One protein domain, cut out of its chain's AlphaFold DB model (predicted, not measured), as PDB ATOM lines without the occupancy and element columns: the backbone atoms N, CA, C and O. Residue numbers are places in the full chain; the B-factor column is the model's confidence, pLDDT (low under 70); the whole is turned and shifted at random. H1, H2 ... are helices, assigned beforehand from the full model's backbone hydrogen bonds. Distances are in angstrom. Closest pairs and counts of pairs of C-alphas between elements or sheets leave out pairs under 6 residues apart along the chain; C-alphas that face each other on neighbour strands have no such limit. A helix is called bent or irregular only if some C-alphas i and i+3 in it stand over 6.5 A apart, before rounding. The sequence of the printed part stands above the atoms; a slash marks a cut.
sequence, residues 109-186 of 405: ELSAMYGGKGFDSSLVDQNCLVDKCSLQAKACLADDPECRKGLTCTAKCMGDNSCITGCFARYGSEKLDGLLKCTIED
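This is residues 109 to 186 of the 405 residues of the protein "Hypothetical protein" of Corethron hystrix (UniProt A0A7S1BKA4). The longest helix, H2, kinked by 90 degrees near residue 133, lies side by side with H5, and H3 and H4 make a second side-by-side pair; the two pairs join in a V where H3 meets H2 and H5. From H2 a long strand-free stretch, residues 114 to 125, leads to the small helix H1, which touches no other helix. The 78 printed residues include five named helices, H1 to H5 along the chain, and no named strand: the class is all helix. The whole is compact, with a radius of gyration of the C-alphas of 12.8 A, and spans 35 by 28 by 18 A.

H2, residues 126 to 143, is 20.3 A long and irregular: C-alphas 132 and 135 are 8.0 A apart. H3 is residues 145 to 156, 16.7 A; H4 residues 161 to 171, 15.2 A; H5 residues 174 to 186, 16.0 A, ending at C-alpha 186 (161.062, 119.275, 173.681). H1, residues 109 to 113, 6.1 A, begins at C-alpha 109 (177.806, 107.861, 155.099).

H3 is the hub. It forms a helical hairpin with H4, a shallow tilt of 14 degrees, opposite ways; the closest C-alphas, Gly 150 and Tyr 171, are 4.9 A apart. H2 touches H3 only at the corner, C-alphas 140 and 147 at 5.3 A. H3, with residues 147 to 150 alone, only just touches residues 175 to 176 of H5, with 3 pairs of C-alphas within 8 A; the closest, Cys 147 and Leu 176, are 5.2 A apart. H2 touches H5 at a shallow tilt of 9 degrees, opposite ways; C-alphas 136 and 179 are closest, 5.0 A. H2 and H4 are apart. Every O i to N i+4 pair is within hydrogen-bond range in H1, H3 and H4; H2 has 11 of 14, H5 8 of 9.

The C-alphas farthest apart, Ala 112 and Asp 143, are 35.9 A apart. The printed part has no cut. The link H1 to H2 is long; the others are tight. Residues 109 to 121 are under 70 in pLDDT.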
ATOM      1  N   GLU A 109     176.935 107.845 153.913       51.44
ATOM      2  CA  GLU A 109     177.806 107.861 155.099       51.44
ATOM      3  C   GLU A 109     177.023 107.603 156.394       51.44
ATOM      4  O   GLU A 109     177.526 106.933 157.300       51.44
ATOM      5  N   LEU A 110     175.769 108.064 156.478       47.62
ATOM      6  CA  LEU A 110     174.931 107.832 157.656       47.62
ATOM      7  C   LEU A 110     174.419 106.383 157.685       47.62
ATOM      8  O   LEU A 110     174.532 105.704 158.703       47.62
ATOM      9  N   SER A 111     173.952 105.859 156.549       48.72
ATOM     10  CA  SER A 111     173.564 104.446 156.418       48.72
ATOM     11  C   SER A 111     174.735 103.490 156.675       48.72
ATOM     12  O   SER A 111     174.548 102.454 157.321       48.72
ATOM     13  N   ALA A 112     175.955 103.849 156.261       55.97
ATOM     14  CA  ALA A 112     177.166 103.093 156.577       55.97
ATOM     15  C   ALA A 112     177.550 103.171 158.069       55.97
ATOM     16  O   ALA A 112     177.889 102.139 158.655       55.97
ATOM     17  N   MET A 113     177.445 104.345 158.711       53.34
ATOM     18  CA  MET A 113     177.701 104.534 160.153       53.34
ATOM     19  C   MET A 113     176.744 103.719 161.037       53.34
ATOM     20  O   MET A 113     177.170 103.155 162.045       53.34
ATOM     21  N   TYR A 114     175.474 103.592 160.637       52.94
ATOM     22  CA  TYR A 114     174.470 102.774 161.337       52.94
ATOM     23  C   TYR A 114     174.346 101.346 160.767       52.94
ATOM     24  O   TYR A 114     173.432 100.590 161.097       52.94
ATOM     25  N   GLY A 115     175.333 100.929 159.966       53.00
ATOM     26  CA  GLY A 115     175.606  99.533 159.638       53.00
ATOM     27  C   GLY A 115     174.684  98.897 158.601       53.00
ATOM     28  O   GLY A 115     174.578  97.668 158.591       53.00
ATOM     29  N   GLY A 116     173.989  99.681 157.769       53.47
ATOM     30  CA  GLY A 116     173.078  99.178 156.727       53.47
ATOM     31  C   GLY A 116     171.923  98.316 157.261       53.47
ATOM     32  O   GLY A 116     171.178  97.702 156.496       53.47
ATOM     33  N   LYS A 117     171.773  98.246 158.585       50.81
ATOM     34  CA  LYS A 117     170.685  97.586 159.294       50.81
ATOM     35  C   LYS A 117     169.682  98.694 159.557       50.81
ATOM     36  O   LYS A 117     169.899  99.500 160.449       50.81
ATOM     37  N   GLY A 118     168.675  98.800 158.693       54.62
ATOM     38  CA  GLY A 118     167.710  99.902 158.715       54.62
ATOM     39  C   GLY A 118     167.168 100.234 160.110       54.62
ATOM     40  O   GLY A 118     167.162  99.378 160.982       54.62
ATOM     41  N   PHE A 119     166.714 101.479 160.273       57.12
ATOM     42  CA  PHE A 119     166.071 102.061 161.460       57.12
ATOM     43  C   PHE A 119     166.260 101.280 162.773       57.12
ATOM     44  O   PHE A 119     165.444 100.426 163.129       57.12
ATOM     45  N   ASP A 120     167.330 101.593 163.509       64.12
ATOM     46  CA  ASP A 120     167.531 101.052 164.850       64.12
ATOM     47  C   ASP A 120     166.432 101.583 165.779       64.12
ATOM     48  O   ASP A 120     166.409 102.756 166.156       64.12
ATOM     49  N   SER A 121     165.498 100.708 166.148       66.19
ATOM     50  CA  SER A 121     164.396 101.044 167.049       66.19
ATOM     51  C   SER A 121     164.873 101.467 168.440       66.19
ATOM     52  O   SER A 121     164.082 102.049 169.180       66.19
ATOM     53  N   SER A 122     166.149 101.248 168.786       71.31
ATOM     54  CA  SER A 122     166.763 101.766 170.013       71.31
ATOM     55  C   SER A 122     166.842 103.300 170.057       71.31
ATOM     56  O   SER A 122     166.911 103.883 171.140       71.31
ATOM     57  N   LEU A 123     166.784 103.964 168.895       75.25
ATOM     58  CA  LEU A 123     166.781 105.425 168.777       75.25
ATOM     59  C   LEU A 123     165.416 106.046 169.108       75.25
ATOM     60  O   LEU A 123     165.331 107.260 169.295       75.25
ATOM     61  N   VAL A 124     164.356 105.236 169.211       82.62
ATOM     62  CA  VAL A 124     163.001 105.689 169.550       82.62
ATOM     63  C   VAL A 124     162.598 105.158 170.917       82.62
ATOM     64  O   VAL A 124     162.311 103.972 171.082       82.62
ATOM     65  N   ASP A 125     162.484 106.054 171.893       87.44
ATOM     66  CA  ASP A 125     161.861 105.733 173.172       87.44
ATOM     67  C   ASP A 125     160.333 105.750 173.015       87.44
ATOM     68  O   ASP A 125     159.669 106.790 173.050       87.44
ATOM     69  N   GLN A 126     159.774 104.555 172.822       89.31
ATOM     70  CA  GLN A 126     158.336 104.356 172.652       89.31
ATOM     71  C   GLN A 126     157.535 104.815 173.875       89.31
ATOM     72  O   GLN A 126     156.441 105.355 173.712       89.31
ATOM     73  N   ASN A 127     158.079 104.647 175.084       92.75
ATOM     74  CA  ASN A 127     157.395 105.059 176.307       92.75
ATOM     75  C   ASN A 127     157.363 106.584 176.398       92.75
ATOM     76  O   ASN A 127     156.308 107.159 176.643       92.75
ATOM     77  N   CYS A 128     158.480 107.252 176.092       93.44
ATOM     78  CA  CYS A 128     158.527 108.713 176.019       93.44
ATOM     79  C   CYS A 128     157.508 109.269 175.016       93.44
ATOM     80  O   CYS A 128     156.757 110.189 175.344       93.44
ATOM     81  N   LEU A 129     157.435 108.696 173.808       92.38
ATOM     82  CA  LEU A 129     156.520 109.174 172.769       92.38
ATOM     83  C   LEU A 129     155.055 109.073 173.214       92.38
ATOM     84  O   LEU A 129     154.287 110.012 173.006       92.38
ATOM     85  N   VAL A 130     154.676 107.964 173.855       92.50
ATOM     86  CA  VAL A 130     153.312 107.754 174.363       92.50
ATOM     87  C   VAL A 130     153.027 108.632 175.587       92.50
ATOM     88  O   VAL A 130     151.965 109.250 175.664       92.50
ATOM     89  N   ASP A 131     153.963 108.764 176.521       95.38
ATOM     90  CA  ASP A 131     153.716 109.475 177.779       95.38
ATOM     91  C   ASP A 131     153.784 111.000 177.630       95.38
ATOM     92  O   ASP A 131     153.042 111.726 178.292       95.38
ATOM     93  N   LYS A 132     154.680 111.503 176.774       96.19
ATOM     94  CA  LYS A 132     154.963 112.941 176.634       96.19
ATOM     95  C   LYS A 132     154.354 113.561 175.388       96.19
ATOM     96  O   LYS A 132     153.944 114.717 175.434       96.19
ATOM     97  N   CYS A 133     154.274 112.797 174.301       96.56
ATOM     98  CA  CYS A 133     153.893 113.307 172.985       96.56
ATOM     99  C   CYS A 133     152.637 112.652 172.405       96.56
ATOM    100  O   CYS A 133     152.344 112.833 171.224       96.56
ATOM    101  N   SER A 134     151.858 111.911 173.203       94.94
ATOM    102  CA  SER A 134     150.656 111.216 172.716       94.94
ATOM    103  C   SER A 134     149.603 112.147 172.133       94.94
ATOM    104  O   SER A 134     148.907 111.753 171.200       94.94
ATOM    105  N   LEU A 135     149.468 113.374 172.645       96.25
ATOM    106  CA  LEU A 135     148.497 114.336 172.123       96.25
ATOM    107  C   LEU A 135     148.853 114.760 170.695       96.25
ATOM    108  O   LEU A 135     148.001 114.716 169.807       96.25
ATOM    109  N   GLN A 136     150.116 115.108 170.463       95.94
ATOM    110  CA  GLN A 136     150.647 115.486 169.157       95.94
ATOM    111  C   GLN A 136     150.678 114.276 168.218       95.94
ATOM    112  O   GLN A 136     150.293 114.385 167.058       95.94
ATOM    113  N   ALA A 137     151.049 113.099 168.733       93.75
ATOM    114  CA  ALA A 137     151.053 111.856 167.970       93.75
ATOM    115  C   ALA A 137     149.641 111.477 167.526       93.75
ATOM    116  O   ALA A 137     149.442 111.105 166.375       93.75
ATOM    117  N   LYS A 138     148.640 111.632 168.397       95.12
ATOM    118  CA  LYS A 138     147.238 111.421 168.037       95.12
ATOM    119  C   LYS A 138     146.768 112.450 167.011       95.12
ATOM    120  O   LYS A 138     146.177 112.047 166.018       95.12
ATOM    121  N   ALA A 139     147.061 113.733 167.213       95.00
ATOM    122  CA  ALA A 139     146.671 114.782 166.273       95.00
ATOM    123  C   ALA A 139     147.270 114.551 164.875       95.00
ATOM    124  O   ALA A 139     146.595 114.719 163.866       95.00
ATOM    125  N   CYS A 140     148.519 114.101 164.808       95.19
ATOM    126  CA  CYS A 140     149.159 113.720 163.558       95.19
ATOM    127  C   CYS A 140     148.561 112.436 162.956       95.19
ATOM    128  O   CYS A 140     148.165 112.409 161.797       95.19
ATOM    129  N   LEU A 141     148.505 111.344 163.724       93.31
ATOM    130  CA  LEU A 141     148.183 110.019 163.188       93.31
ATOM    131  C   LEU A 141     146.684 109.821 162.942       93.31
ATOM    132  O   LEU A 141     146.304 109.161 161.975       93.31
ATOM    133  N   ALA A 142     145.830 110.353 163.813       92.31
ATOM    134  CA  ALA A 142     144.384 110.186 163.710       92.31
ATOM    135  C   ALA A 142     143.747 111.278 162.846       92.31
ATOM    136  O   ALA A 142     142.941 110.958 161.971       92.31
ATOM    137  N   ASP A 143     144.134 112.537 163.064       92.81
ATOM    138  CA  ASP A 143     143.376 113.676 162.538       92.81
ATOM    139  C   ASP A 143     143.925 114.197 161.196       92.81
ATOM    140  O   ASP A 143     143.170 114.793 160.429       92.81
ATOM    141  N   ASP A 144     145.200 113.935 160.869       94.69
ATOM    142  CA  ASP A 144     145.859 114.490 159.680       94.69
ATOM    143  C   ASP A 144     146.368 113.408 158.691       94.69
ATOM    144  O   ASP A 144     147.331 112.678 158.962       94.69
ATOM    145  N   PRO A 145     145.757 113.279 157.494       94.12
ATOM    146  CA  PRO A 145     146.204 112.323 156.486       94.12
ATOM    147  C   PRO A 145     147.560 112.672 155.858       94.12
ATOM    148  O   PRO A 145     148.258 111.744 155.442       94.12
ATOM    149  N   GLU A 146     147.941 113.950 155.774       92.25
ATOM    150  CA  GLU A 146     149.249 114.357 155.245       92.25
ATOM    151  C   GLU A 146     150.346 114.024 156.250       92.25
ATOM    152  O   GLU A 146     151.348 113.419 155.873       92.25
ATOM    153  N   CYS A 147     150.091 114.239 157.543       95.19
ATOM    154  CA  CYS A 147     151.020 113.836 158.596       95.19
ATOM    155  C   CYS A 147     151.323 112.328 158.555       95.19
ATOM    156  O   CYS A 147     152.486 111.912 158.571       95.19
ATOM    157  N   ARG A 148     150.294 111.480 158.389       94.25
ATOM    158  CA  ARG A 148     150.502 110.033 158.187       94.25
ATOM    159  C   ARG A 148     151.330 109.718 156.941       94.25
ATOM    160  O   ARG A 148     152.149 108.798 156.984       94.25
ATOM    161  N   LYS A 149     151.105 110.422 155.824       94.50
ATOM    162  CA  LYS A 149     151.887 110.230 154.590       94.50
ATOM    163  C   LYS A 149     153.338 110.645 154.800       94.50
ATOM    164  O   LYS A 149     154.213 109.879 154.408       94.50
ATOM    165  N   GLY A 150     153.589 111.772 155.463       91.88
ATOM    166  CA  GLY A 150     154.924 112.246 155.822       91.88
ATOM    167  C   GLY A 150     155.677 111.238 156.686       91.88
ATOM    168  O   GLY A 150     156.770 110.807 156.316       91.88
ATOM    169  N   LEU A 151     155.062 110.749 157.767       90.62
ATOM    170  CA  LEU A 151     155.656 109.712 158.622       90.62
ATOM    171  C   LEU A 151     155.879 108.382 157.885       90.62
ATOM    172  O   LEU A 151     156.910 107.736 158.042       90.62
ATOM    173  N   THR A 152     154.938 107.969 157.034       90.81
ATOM    174  CA  THR A 152     155.094 106.735 156.242       90.81
ATOM    175  C   THR A 152     156.182 106.880 155.176       90.81
ATOM    176  O   THR A 152     156.884 105.918 154.870       90.81
ATOM    177  N   CYS A 153     156.319 108.069 154.588       92.25
ATOM    178  CA  CYS A 153     157.343 108.393 153.603       92.25
ATOM    179  C   CYS A 153     158.731 108.359 154.252       92.25
ATOM    180  O   CYS A 153     159.591 107.612 153.796       92.25
ATOM    181  N   THR A 154     158.910 109.063 155.373       88.31
ATOM    182  CA  THR A 154     160.180 109.088 156.120       88.31
ATOM    183  C   THR A 154     160.582 107.703 156.630       88.31
ATOM    184  O   THR A 154     161.747 107.330 156.517       88.31
ATOM    185  N   ALA A 155     159.629 106.878 157.076       84.81
ATOM    186  CA  ALA A 155     159.902 105.491 157.462       84.81
ATOM    187  C   ALA A 155     160.461 104.637 156.304       84.81
ATOM    188  O   ALA A 155     161.275 103.742 156.532       84.81
ATOM    189  N   LYS A 156     160.065 104.916 155.052       85.62
ATOM    190  CA  LYS A 156     160.593 104.226 153.861       85.62
ATOM    191  C   LYS A 156     161.993 104.687 153.462       85.62
ATOM    192  O   LYS A 156     162.668 103.953 152.750       85.62
ATOM    193  N   CYS A 157     162.422 105.860 153.915       80.81
ATOM    194  CA  CYS A 157     163.734 106.413 153.598       80.81
ATOM    195  C   CYS A 157     164.883 105.726 154.343       80.81
ATOM    196  O   CYS A 157     166.037 105.963 154.018       80.81
ATOM    197  N   MET A 158     164.597 104.884 155.344       80.50
ATOM    198  CA  MET A 158     165.608 104.104 156.077       80.50
ATOM    199  C   MET A 158     166.766 104.932 156.674       80.50
ATOM    200  O   MET A 158     167.836 104.385 156.911       80.50
ATOM    201  N   GLY A 159     166.552 106.221 156.962       72.81
ATOM    202  CA  GLY A 159     167.590 107.116 157.493       72.81
ATOM    203  C   GLY A 159     168.336 107.941 156.440       72.81
ATOM    204  O   GLY A 159     169.220 108.706 156.808       72.81
ATOM    205  N   ASP A 160     167.980 107.832 155.158       74.88
ATOM    206  CA  ASP A 160     168.484 108.727 154.114       74.88
ATOM    207  C   ASP A 160     167.948 110.156 154.322       74.88
ATOM    208  O   ASP A 160     166.748 110.416 154.170       74.88
ATOM    209  N   ASN A 161     168.847 111.083 154.669       74.00
ATOM    210  CA  ASN A 161     168.528 112.482 154.960       74.00
ATOM    211  C   ASN A 161     167.892 113.200 153.763       74.00
ATOM    212  O   ASN A 161     166.977 114.007 153.953       74.00
ATOM    213  N   SER A 162     168.323 112.884 152.541       74.38
ATOM    214  CA  SER A 162     167.767 113.438 151.304       74.38
ATOM    215  C   SER A 162     166.315 113.042 151.127       74.38
ATOM    216  O   SER A 162     165.431 113.885 150.952       74.38
ATOM    217  N   CYS A 163     166.057 111.739 151.236       82.31
ATOM    218  CA  CYS A 163     164.717 111.188 151.131       82.31
ATOM    219  C   CYS A 163     163.806 111.728 152.244       82.31
ATOM    220  O   CYS A 163     162.683 112.150 151.963       82.31
ATOM    221  N   ILE A 164     164.292 111.788 153.492       82.94
ATOM    222  CA  ILE A 164     163.534 112.309 154.641       82.94
ATOM    223  C   ILE A 164     163.172 113.784 154.434       82.94
ATOM    224  O   ILE A 164     162.007 114.156 154.592       82.94
ATOM    225  N   THR A 165     164.136 114.608 154.017       82.75
ATOM    226  CA  THR A 165     163.910 116.033 153.730       82.75
ATOM    227  C   THR A 165     162.878 116.206 152.616       82.75
ATOM    228  O   THR A 165     161.939 116.990 152.757       82.75
ATOM    229  N   GLY A 166     162.968 115.410 151.545       83.25
ATOM    230  CA  GLY A 166     161.977 115.410 150.467       83.25
ATOM    231  C   GLY A 166     160.570 115.008 150.931       83.25
ATOM    232  O   GLY A 166     159.578 115.591 150.488       83.25
ATOM    233  N   CYS A 167     160.456 114.049 151.855       88.38
ATOM    234  CA  CYS A 167     159.178 113.674 152.461       88.38
ATOM    235  C   CYS A 167     158.563 114.822 153.270       88.38
ATOM    236  O   CYS A 167     157.358 115.050 153.158       88.38
ATOM    237  N   PHE A 168     159.369 115.557 154.043       88.69
ATOM    238  CA  PHE A 168     158.901 116.728 154.787       88.69
ATOM    239  C   PHE A 168     158.514 117.883 153.866       88.69
ATOM    240  O   PHE A 168     157.460 118.476 154.062       88.69
ATOM    241  N   ALA A 169     159.282 118.145 152.808       85.62
ATOM    242  CA  ALA A 169     158.927 119.168 151.825       85.62
ATOM    243  C   ALA A 169     157.596 118.859 151.116       85.62
ATOM    244  O   ALA A 169     156.825 119.760 150.796       85.62
ATOM    245  N   ARG A 170     157.306 117.575 150.869       88.31
ATOM    246  CA  ARG A 170     156.109 117.153 150.129       88.31
ATOM    247  C   ARG A 170     154.856 116.995 150.989       88.31
ATOM    248  O   ARG A 170     153.761 117.232 150.487       88.31
ATOM    249  N   TYR A 171     155.010 116.529 152.225       93.38
ATOM    250  CA  TYR A 171     153.907 116.149 153.119       93.38
ATOM    251  C   TYR A 171     153.926 116.910 154.454       93.38
ATOM    252  O   TYR A 171     153.278 116.485 155.410       93.38
ATOM    253  N   GLY A 172     154.696 117.997 154.538       89.62
ATOM    254  CA  GLY A 172     154.788 118.852 155.717       89.62
ATOM    255  C   GLY A 172     153.428 119.417 156.115       89.62
ATOM    256  O   GLY A 172     152.635 119.830 155.268       89.62
ATOM    257  N   SER A 173     153.150 119.418 157.417       92.75
ATOM    258  CA  SER A 173     151.924 119.971 157.984       92.75
ATOM    259  C   SER A 173     152.176 120.479 159.398       92.75
ATOM    260  O   SER A 173     153.057 119.987 160.099       92.75
ATOM    261  N   GLU A 174     151.339 121.402 159.870       95.00
ATOM    262  CA  GLU A 174     151.452 121.956 161.227       95.00
ATOM    263  C   GLU A 174     151.366 120.864 162.316       95.00
ATOM    264  O   GLU A 174     151.992 120.958 163.372       95.00
ATOM    265  N   LYS A 175     150.603 119.787 162.067       95.88
ATOM    266  CA  LYS A 175     150.508 118.648 162.995       95.88
ATOM    267  C   LYS A 175     151.770 117.791 162.981       95.88
ATOM    268  O   LYS A 175     152.148 117.284 164.040       95.88
ATOM    269  N   LEU A 176     152.412 117.644 161.821       93.31
ATOM    270  CA  LEU A 176     153.698 116.961 161.702       93.31
ATOM    271  C   LEU A 176     154.792 117.743 162.422       93.31
ATOM    272  O   LEU A 176     155.496 117.162 163.243       93.31
ATOM    273  N   ASP A 177     154.857 119.055 162.211       92.25
ATOM    274  CA  ASP A 177     155.822 119.929 162.881       92.25
ATOM    275  C   ASP A 177     155.623 119.912 164.399       92.25
ATOM    276  O   ASP A 177     156.581 119.767 165.154       92.25
ATOM    277  N   GLY A 178     154.371 119.958 164.869       94.62
ATOM    278  CA  GLY A 178     154.056 119.834 166.294       94.62
ATOM    279  C   GLY A 178     154.481 118.490 166.900       94.62
ATOM    280  O   GLY A 178     154.934 118.443 168.047       94.62
ATOM    281  N   LEU A 179     154.363 117.394 166.144       94.75
ATOM    282  CA  LEU A 179     154.848 116.080 166.568       94.75
ATOM    283  C   LEU A 179     156.381 116.026 166.606       94.75
ATOM    284  O   LEU A 179     156.941 115.554 167.598       94.75
ATOM    285  N   LEU A 180     157.055 116.507 165.560       91.81
ATOM    286  CA  LEU A 180     158.519 116.539 165.477       91.81
ATOM    287  C   LEU A 180     159.111 117.411 166.582       91.81
ATOM    288  O   LEU A 180     160.009 116.967 167.291       91.81
ATOM    289  N   LYS A 181     158.530 118.586 166.821       93.19
ATOM    290  CA  LYS A 181     158.905 119.460 167.930       93.19
ATOM    291  C   LYS A 181     158.798 118.751 169.279       93.19
ATOM    292  O   LYS A 181     159.759 118.731 170.040       93.19
ATOM    293  N   CYS A 182     157.670 118.096 169.561       95.50
ATOM    294  CA  CYS A 182     157.513 117.390 170.834       95.50
ATOM    295  C   CYS A 182     158.534 116.250 170.998       95.50
ATOM    296  O   CYS A 182     159.111 116.073 172.074       95.50
ATOM    297  N   THR A 183     158.722 115.459 169.937       93.19
ATOM    298  CA  THR A 183     159.497 114.210 169.983       93.19
ATOM    299  C   THR A 183     161.001 114.418 169.875       93.19
ATOM    300  O   THR A 183     161.736 113.655 170.494       93.19
ATOM    301  N   ILE A 184     161.461 115.423 169.133       89.31
ATOM    302  CA  ILE A 184     162.883 115.698 168.906       89.31
ATOM    303  C   ILE A 184     163.348 116.830 169.821       89.31
ATOM    304  O   ILE A 184     164.283 116.632 170.587       89.31
ATOM    305  N   GLU A 185     162.681 117.985 169.795       86.81
ATOM    306  CA  GLU A 185     163.168 119.193 170.479       86.81
ATOM    307  C   GLU A 185     162.822 119.202 171.975       86.81
ATOM    308  O   GLU A 185     163.705 119.343 172.820       86.81
ATOM    309  N   ASP A 186     161.542 119.025 172.316       92.00
ATOM    310  CA  ASP A 186     161.062 119.275 173.681       92.00
ATOM    311  C   ASP A 186     161.386 118.119 174.642       92.00
ATOM    312  O   ASP A 186     161.728 118.346 175.804       92.00
TER     313      ASP A 186